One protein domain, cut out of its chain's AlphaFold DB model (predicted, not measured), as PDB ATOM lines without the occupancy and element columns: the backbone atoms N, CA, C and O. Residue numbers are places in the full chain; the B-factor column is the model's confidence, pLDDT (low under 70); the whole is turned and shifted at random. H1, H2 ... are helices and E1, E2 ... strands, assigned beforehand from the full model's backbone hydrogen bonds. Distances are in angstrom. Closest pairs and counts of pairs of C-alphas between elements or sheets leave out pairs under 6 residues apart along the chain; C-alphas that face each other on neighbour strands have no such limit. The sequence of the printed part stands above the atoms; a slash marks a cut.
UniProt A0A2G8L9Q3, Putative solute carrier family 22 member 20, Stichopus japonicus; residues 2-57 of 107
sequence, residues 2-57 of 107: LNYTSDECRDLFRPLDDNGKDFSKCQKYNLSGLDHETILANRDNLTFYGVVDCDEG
ATOM      1  N   LEU A   2     200.862 205.246 229.573       51.41
ATOM      2  CA  LEU A   2     201.186 206.588 229.096       51.41
ATOM      3  C   LEU A   2     199.920 207.198 228.473       51.41
ATOM      4  O   LEU A   2     199.325 206.602 227.583       51.41
ATOM      5  N   ASN A   3     199.490 208.345 229.000       60.25
ATOM      6  CA  ASN A   3     198.318 209.100 228.554       60.25
ATOM      7  C   ASN A   3     198.721 210.041 227.406       60.25
ATOM      8  O   ASN A   3     198.875 211.239 227.626       60.25
ATOM      9  N   TYR A   4     198.996 209.477 226.228       67.56
ATOM     10  CA  TYR A   4     199.401 210.232 225.036       67.56
ATOM     11  C   TYR A   4     198.182 210.626 224.193       67.56
ATOM     12  O   TYR A   4     197.261 209.824 224.021       67.56
ATOM     13  N   THR A   5     198.187 211.844 223.647       76.88
ATOM     14  CA  THR A   5     197.197 212.288 222.653       76.88
ATOM     15  C   THR A   5     197.516 211.678 221.280       76.88
ATOM     16  O   THR A   5     198.646 211.256 221.016       76.88
ATOM     17  N   SER A   6     196.524 211.586 220.386       75.06
ATOM     18  CA  SER A   6     196.712 210.998 219.047       75.06
ATOM     19  C   SER A   6     197.755 211.741 218.210       75.06
ATOM     20  O   SER A   6     198.464 211.120 217.419       75.06
ATOM     21  N   ASP A   7     197.870 213.054 218.409       74.81
ATOM     22  CA  ASP A   7     198.724 213.925 217.603       74.81
ATOM     23  C   ASP A   7     200.204 213.741 217.943       74.81
ATOM     24  O   ASP A   7     201.022 213.535 217.049       74.81
ATOM     25  N   GLU A   8     200.533 213.681 219.236       75.75
ATOM     26  CA  GLU A   8     201.898 213.404 219.696       75.75
ATOM     27  C   GLU A   8     202.376 212.006 219.272       75.75
ATOM     28  O   GLU A   8     203.562 211.790 219.020       75.75
ATOM     29  N   CYS A   9     201.454 211.044 219.165       73.69
ATOM     30  CA  CYS A   9     201.766 209.712 218.656       73.69
ATOM     31  C   CYS A   9     202.133 209.759 217.164       73.69
ATOM     32  O   CYS A   9     203.132 209.175 216.749       73.69
ATOM     33  N   ARG A  10     201.354 210.497 216.363       77.25
ATOM     34  CA  ARG A  10     201.558 210.635 214.915       77.25
ATOM     35  C   ARG A  10     202.878 211.318 214.568       77.25
ATOM     36  O   ARG A  10     203.513 210.943 213.585       77.25
ATOM     37  N   ASP A  11     203.263 212.332 215.332       79.88
ATOM     38  CA  ASP A  11     204.513 213.055 215.100       79.88
ATOM     39  C   ASP A  11     205.725 212.184 215.445       79.88
ATOM     40  O   ASP A  11     206.688 212.138 214.689       79.88
ATOM     41  N   LEU A  12     205.646 211.383 216.508       78.12
ATOM     42  CA  LEU A  12     206.763 210.528 216.900       78.12
ATOM     43  C   LEU A  12     207.092 209.417 215.885       78.12
ATOM     44  O   LEU A  12     208.252 209.038 215.743       78.12
ATOM     45  N   PHE A  13     206.092 208.887 215.177       80.19
ATOM     46  CA  PHE A  13     206.297 207.837 214.171       80.19
ATOM     47  C   PHE A  13     206.690 208.367 212.783       80.19
ATOM     48  O   PHE A  13     206.841 207.572 211.856       80.19
ATOM     49  N   ARG A  14     206.873 209.680 212.612       87.19
ATOM     50  CA  ARG A  14     207.309 210.265 211.338       87.19
ATOM     51  C   ARG A  14     208.821 210.525 211.335       87.19
ATOM     52  O   ARG A  14     209.360 210.973 212.347       87.19
ATOM     53  N   PRO A  15     209.522 210.284 210.215       87.19
ATOM     54  CA  PRO A  15     210.891 210.758 210.055       87.19
ATOM     55  C   PRO A  15     210.941 212.289 210.004       87.19
ATOM     56  O   PRO A  15     209.977 212.949 209.612       87.19
ATOM     57  N   LEU A  16     212.078 212.855 210.407       85.81
ATOM     58  CA  LEU A  16     212.367 214.269 210.183       85.81
ATOM     59  C   LEU A  16     212.654 214.501 208.698       85.81
ATOM     60  O   LEU A  16     213.196 213.634 208.020       85.81
ATOM     61  N   ASP A  17     212.280 215.678 208.218       83.88
ATOM     62  CA  ASP A  17     212.637 216.171 206.894       83.88
ATOM     63  C   ASP A  17     214.163 216.349 206.767       83.88
ATOM     64  O   ASP A  17     214.867 216.462 207.776       83.88
ATOM     65  N   ASP A  18     214.675 216.453 205.539       78.44
ATOM     66  CA  ASP A  18     216.114 216.583 205.236       78.44
ATOM     67  C   ASP A  18     216.785 217.757 205.975       78.44
ATOM     68  O   ASP A  18     217.985 217.753 206.256       78.44
ATOM     69  N   ASN A  19     215.995 218.769 206.337       76.81
ATOM     70  CA  ASN A  19     216.442 219.951 207.068       76.81
ATOM     71  C   ASN A  19     216.474 219.771 208.599       76.81
ATOM     72  O   ASN A  19     216.877 220.695 209.311       76.81
ATOM     73  N   GLY A  20     216.001 218.635 209.124       77.00
ATOM     74  CA  GLY A  20     215.967 218.300 210.552       77.00
ATOM     75  C   GLY A  20     215.103 219.225 211.418       77.00
ATOM     76  O   GLY A  20     215.216 219.199 212.642       77.00
ATOM     77  N   LYS A  21     214.283 220.084 210.798       78.25
ATOM     78  CA  LYS A  21     213.471 221.107 211.480       78.25
ATOM     79  C   LYS A  21     212.008 220.729 211.650       78.25
ATOM     80  O   LYS A  21     211.373 221.240 212.565       78.25
ATOM     81  N   ASP A  22     211.487 219.906 210.753       84.06
ATOM     82  CA  ASP A  22     210.077 219.534 210.708       84.06
ATOM     83  C   ASP A  22     209.954 218.043 210.378       84.06
ATOM     84  O   ASP A  22     210.923 217.415 209.944       84.06
ATOM     85  N   PHE A  23     208.780 217.471 210.602       82.69
ATOM     86  CA  PHE A  23     208.487 216.089 210.245       82.69
ATOM     87  C   PHE A  23     208.209 215.972 208.746       82.69
ATOM     88  O   PHE A  23     207.386 216.712 208.197       82.69
ATOM     89  N   SER A  24     208.840 214.998 208.090       83.56
ATOM     90  CA  SER A  24     208.603 214.702 206.679       83.56
ATOM     91  C   SER A  24     207.147 214.297 206.481       83.56
ATOM     92  O   SER A  24     206.640 213.386 207.131       83.56
ATOM     93  N   LYS A  25     206.441 215.005 205.601       83.62
ATOM     94  CA  LYS A  25     205.035 214.708 205.281       83.62
ATOM     95  C   LYS A  25     204.923 213.584 204.256       83.62
ATOM     96  O   LYS A  25     203.902 212.915 204.220       83.62
ATOM     97  N   CYS A  26     205.970 213.388 203.459       85.94
ATOM     98  CA  CYS A  26     205.988 212.516 202.286       85.94
ATOM     99  C   CYS A  26     206.495 211.107 202.553       85.94
ATOM    100  O   CYS A  26     206.301 210.214 201.732       85.94
ATOM    101  N   GLN A  27     207.120 210.914 203.710       87.75
ATOM    102  CA  GLN A  27     207.851 209.704 204.009       87.75
ATOM    103  C   GLN A  27     207.447 209.125 205.361       87.75
ATOM    104  O   GLN A  27     207.099 209.846 206.299       87.75
ATOM    105  N   LYS A  28     207.548 207.803 205.464       87.31
ATOM    106  CA  LYS A  28     207.280 207.013 206.666       87.31
ATOM    107  C   LYS A  28     208.414 206.019 206.909       87.31
ATOM    108  O   LYS A  28     209.164 205.679 205.997       87.31
ATOM    109  N   TYR A  29     208.549 205.528 208.138       87.44
ATOM    110  CA  TYR A  29     209.459 204.410 208.394       87.44
ATOM    111  C   TYR A  29     208.939 203.130 207.735       87.44
ATOM    112  O   TYR A  29     207.727 202.904 207.663       87.44
ATOM    113  N   ASN A  30     209.850 202.273 207.279       88.38
ATOM    114  CA  ASN A  30     209.478 200.983 206.712       88.38
ATOM    115  C   ASN A  30     209.099 199.992 207.824       88.38
ATOM    116  O   ASN A  30     209.943 199.284 208.367       88.38
ATOM    117  N   LEU A  31     207.816 199.979 208.187       86.38
ATOM    118  CA  LEU A  31     207.269 199.086 209.216       86.38
ATOM    119  C   LEU A  31     206.600 197.839 208.624       86.38
ATOM    120  O   LEU A  31     206.088 196.999 209.365       86.38
ATOM    121  N   SER A  32     206.595 197.703 207.296       82.88
ATOM    122  CA  SER A  32     205.935 196.611 206.590       82.88
ATOM    123  C   SER A  32     206.617 195.280 206.920       82.88
ATOM    124  O   SER A  32     207.727 195.000 206.475       82.88
ATOM    125  N   GLY A  33     205.944 194.449 207.721       82.25
ATOM    126  CA  GLY A  33     206.446 193.139 208.157       82.25
ATOM    127  C   GLY A  33     207.015 193.097 209.578       82.25
ATOM    128  O   GLY A  33     207.482 192.039 209.998       82.25
ATOM    129  N   LEU A  34     206.953 194.202 210.329       83.94
ATOM    130  CA  LEU A  34     207.281 194.217 211.754       83.94
ATOM    131  C   LEU A  34     206.039 193.946 212.605       83.94
ATOM    132  O   LEU A  34     204.950 194.447 212.329       83.94
ATOM    133  N   ASP A  35     206.223 193.175 213.673       86.50
ATOM    134  CA  ASP A  35     205.206 193.018 214.706       86.50
ATOM    135  C   ASP A  35     205.136 194.268 215.605       86.50
ATOM    136  O   ASP A  35     206.131 194.971 215.819       86.50
ATOM    137  N   HIS A  36     203.954 194.522 216.166       83.19
ATOM    138  CA  HIS A  36     203.691 195.662 217.037       83.19
ATOM    139  C   HIS A  36     204.608 195.684 218.275       83.19
ATOM    140  O   HIS A  36     205.019 196.763 218.704       83.19
ATOM    141  N   GLU A  37     205.011 194.529 218.818       85.12
ATOM    142  CA  GLU A  37     205.969 194.477 219.931       85.12
ATOM    143  C   GLU A  37     207.359 194.955 219.502       85.12
ATOM    144  O   GLU A  37     208.026 195.673 220.247       85.12
ATOM    145  N   THR A  38     207.782 194.628 218.279       84.75
ATOM    146  CA  THR A  38     209.095 195.033 217.751       84.75
ATOM    147  C   THR A  38     209.141 196.533 217.473       84.75
ATOM    148  O   THR A  38     210.150 197.181 217.760       84.75
ATOM    149  N   ILE A  39     208.040 197.097 216.965       84.44
ATOM    150  CA  ILE A  39     207.885 198.540 216.737       84.44
ATOM    151  C   ILE A  39     207.967 199.296 218.065       84.44
ATOM    152  O   ILE A  39     208.700 200.276 218.173       84.44
ATOM    153  N   LEU A  40     207.266 198.821 219.098       83.38
ATOM    154  CA  LEU A  40     207.302 199.439 220.424       83.38
ATOM    155  C   LEU A  40     208.664 199.275 221.108       83.38
ATOM    156  O   LEU A  40     209.131 200.214 221.750       83.38
ATOM    157  N   ALA A  41     209.322 198.125 220.943       85.75
ATOM    158  CA  ALA A  41     210.656 197.879 221.487       85.75
ATOM    159  C   ALA A  41     211.736 198.756 220.831       85.75
ATOM    160  O   ALA A  41     212.724 199.093 221.479       85.75
ATOM    161  N   ASN A  42     211.543 199.147 219.567       86.06
ATOM    162  CA  ASN A  42     212.487 199.959 218.797       86.06
ATOM    163  C   ASN A  42     211.975 201.373 218.503       86.06
ATOM    164  O   ASN A  42     212.483 202.015 217.587       86.06
ATOM    165  N   ARG A  43     211.003 201.881 219.271       79.81
ATOM    166  CA  ARG A  43     210.366 203.191 219.044       79.81
ATOM    167  C   ARG A  43     211.371 204.343 218.917       79.81
ATOM    168  O   ARG A  43     211.139 205.260 218.146       79.81
ATOM    169  N   ASP A  44     212.496 204.276 219.624       82.44
ATOM    170  CA  ASP A  44     213.527 205.325 219.598       82.44
ATOM    171  C   ASP A  44     214.574 205.126 218.482       82.44
ATOM    172  O   ASP A  44     215.374 206.016 218.214       82.44
ATOM    173  N   ASN A  45     214.574 203.965 217.814       85.62
ATOM    174  CA  ASN A  45     215.547 203.570 216.786       85.62
ATOM    175  C   ASN A  45     214.870 203.071 215.494       85.62
ATOM    176  O   ASN A  45     215.411 202.224 214.781       85.62
ATOM    177  N   LEU A  46     213.689 203.608 215.165       83.50
ATOM    178  CA  LEU A  46     212.955 203.284 213.929       83.50
ATOM    179  C   LEU A  46     213.749 203.626 212.658       83.50
ATOM    180  O   LEU A  46     213.556 202.998 211.620       83.50
ATOM    181  N   THR A  47     214.695 204.564 212.756       82.00
ATOM    182  CA  THR A  47     215.618 204.946 211.676       82.00
ATOM    183  C   THR A  47     216.428 203.768 211.129       82.00
ATOM    184  O   THR A  47     216.816 203.800 209.963       82.00
ATOM    185  N   PHE A  48     216.640 202.707 211.920       83.81
ATOM    186  CA  PHE A  48     217.334 201.492 211.482       83.81
ATOM    187  C   PHE A  48     216.608 200.758 210.346       83.81
ATOM    188  O   PHE A  48     217.253 200.167 209.482       83.81
ATOM    189  N   TYR A  49     215.276 200.815 210.323       83.81
ATOM    190  CA  TYR A  49     214.459 200.126 209.322       83.81
ATOM    191  C   TYR A  49     214.363 200.893 207.997       83.81
ATOM    192  O   TYR A  49     213.829 200.379 207.016       83.81
ATOM    193  N   GLY A  50     214.935 202.097 207.939       85.56
ATOM    194  CA  GLY A  50     214.907 202.944 206.759       85.56
ATOM    195  C   GLY A  50     213.578 203.672 206.573       85.56
ATOM    196  O   GLY A  50     212.600 203.477 207.299       85.56
ATOM    197  N   VAL A  51     213.582 204.559 205.585       88.31
ATOM    198  CA  VAL A  51     212.483 205.462 205.256       88.31
ATOM    199  C   VAL A  51     211.993 205.130 203.849       88.31
ATOM    200  O   VAL A  51     212.800 204.880 202.955       88.31
ATOM    201  N   VAL A  52     210.677 205.087 203.677       87.94
ATOM    202  CA  VAL A  52     209.983 204.797 202.417       87.94
ATOM    203  C   VAL A  52     208.901 205.842 202.173       87.94
ATOM    204  O   VAL A  52     208.453 206.510 203.107       87.94
ATOM    205  N   ASP A  53     208.472 205.979 200.924       86.31
ATOM    206  CA  ASP A  53     207.410 206.917 200.563       86.31
ATOM    207  C   ASP A  53     206.039 206.436 201.057       86.31
ATOM    208  O   ASP A  53     205.782 205.239 201.219       86.31
ATOM    209  N   CYS A  54     205.146 207.389 201.326       83.56
ATOM    210  CA  CYS A  54     203.771 207.097 201.717       83.56
ATOM    211  C   CYS A  54     202.956 206.576 200.518       83.56
ATOM    212  O   CYS A  54     202.649 207.317 199.589       83.56
ATOM    213  N   ASP A  55     202.561 205.307 200.578       77.00
ATOM    214  CA  ASP A  55     201.835 204.572 199.533       77.00
ATOM    215  C   ASP A  55     200.440 204.071 199.967       77.00
ATOM    216  O   ASP A  55     199.625 203.679 199.134       77.00
ATOM    217  N   GLU A  56     200.133 204.122 201.267       73.94
ATOM    218  CA  GLU A  56     198.926 203.539 201.885       73.94
ATOM    219  C   GLU A  56     197.762 204.540 202.056       73.94
ATOM    220  O   GLU A  56     196.870 204.345 202.884       73.94
ATOM    221  N   GLY A  57     197.743 205.599 201.244       71.69
ATOM    222  CA  GLY A  57     196.701 206.629 201.255       71.69
ATOM    223  C   GLY A  57     196.928 207.737 202.287       71.69
ATOM    224  O   GLY A  57     197.752 207.632 203.199       71.69
TER     225      GLY A  57
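AT A GLANCE: This is residues 2 to 57 of the 107 residues of the protein "Putative solute carrier family 22 member 20" of Stichopus japonicus (UniProt A0A2G8L9Q3). A small ribbon of two short strands, E1 and E2, lies side by side at one end of a wide loop; the chain leaves E1, swings out through H2 and folds back through H3 into E2. H1 lies away from this loop, residues 2 to 9 stick out, and a long link leads from H1 to E1. The printed part has 56 residues, with three named helices and two named strands in the order H1 E1 H2 H3 E2, and the sheet, E1 - E2, is antiparallel. The class is mixed, helices and strands, with only 23 residues in named elements, under half. The whole is compact, with a radius of gyration of the C-alphas of 11.6 A and spans of 29 by 27 by 23 A.

IN THESE COORDINATES: Find C-alpha 27 at (207.851, 209.704, 204.009); there E1 begins, residues 27 to 29. E2 is residues 51 to 53 and ends at C-alpha 53, (207.410, 206.917, 200.563). H3 is residues 46 to 49, and H2, residues 36 to 41, is 8.6 A long. Look for H1, residues 6 to 12, from C-alpha 6 at (196.712, 210.998, 219.047); it is 10.3 A long.

HOW THE PARTS SIT: E1 and E2 are antiparallel neighbours at 137 degrees; look at N 28 and O 52, 2.8 A apart and within hydrogen-bond range. The closest C-alphas of E1 and H3, those of Tyr 29 and Leu 46, are 6.6 A apart. H2 and H3 are close but not clearly touching, with Ile 39 and Leu 46 the closest, their C-alphas 7.5 A apart. H1 is apart from H2, H3 and E2, and H2 is apart from E2. Every O i to N i+4 pair is within hydrogen-bond range in H1 and H2; H3 is too short for such a pair.

THE WHOLE: The C-alphas of Asn 19 and Glu 37 are the two farthest apart, at 30.4 A. The printed part has no cut, and the link from H1 to E1, residues 13 to 26, is long. Residues 2 to 4 have pLDDT under 70, and the mean of the printed part is 81.2.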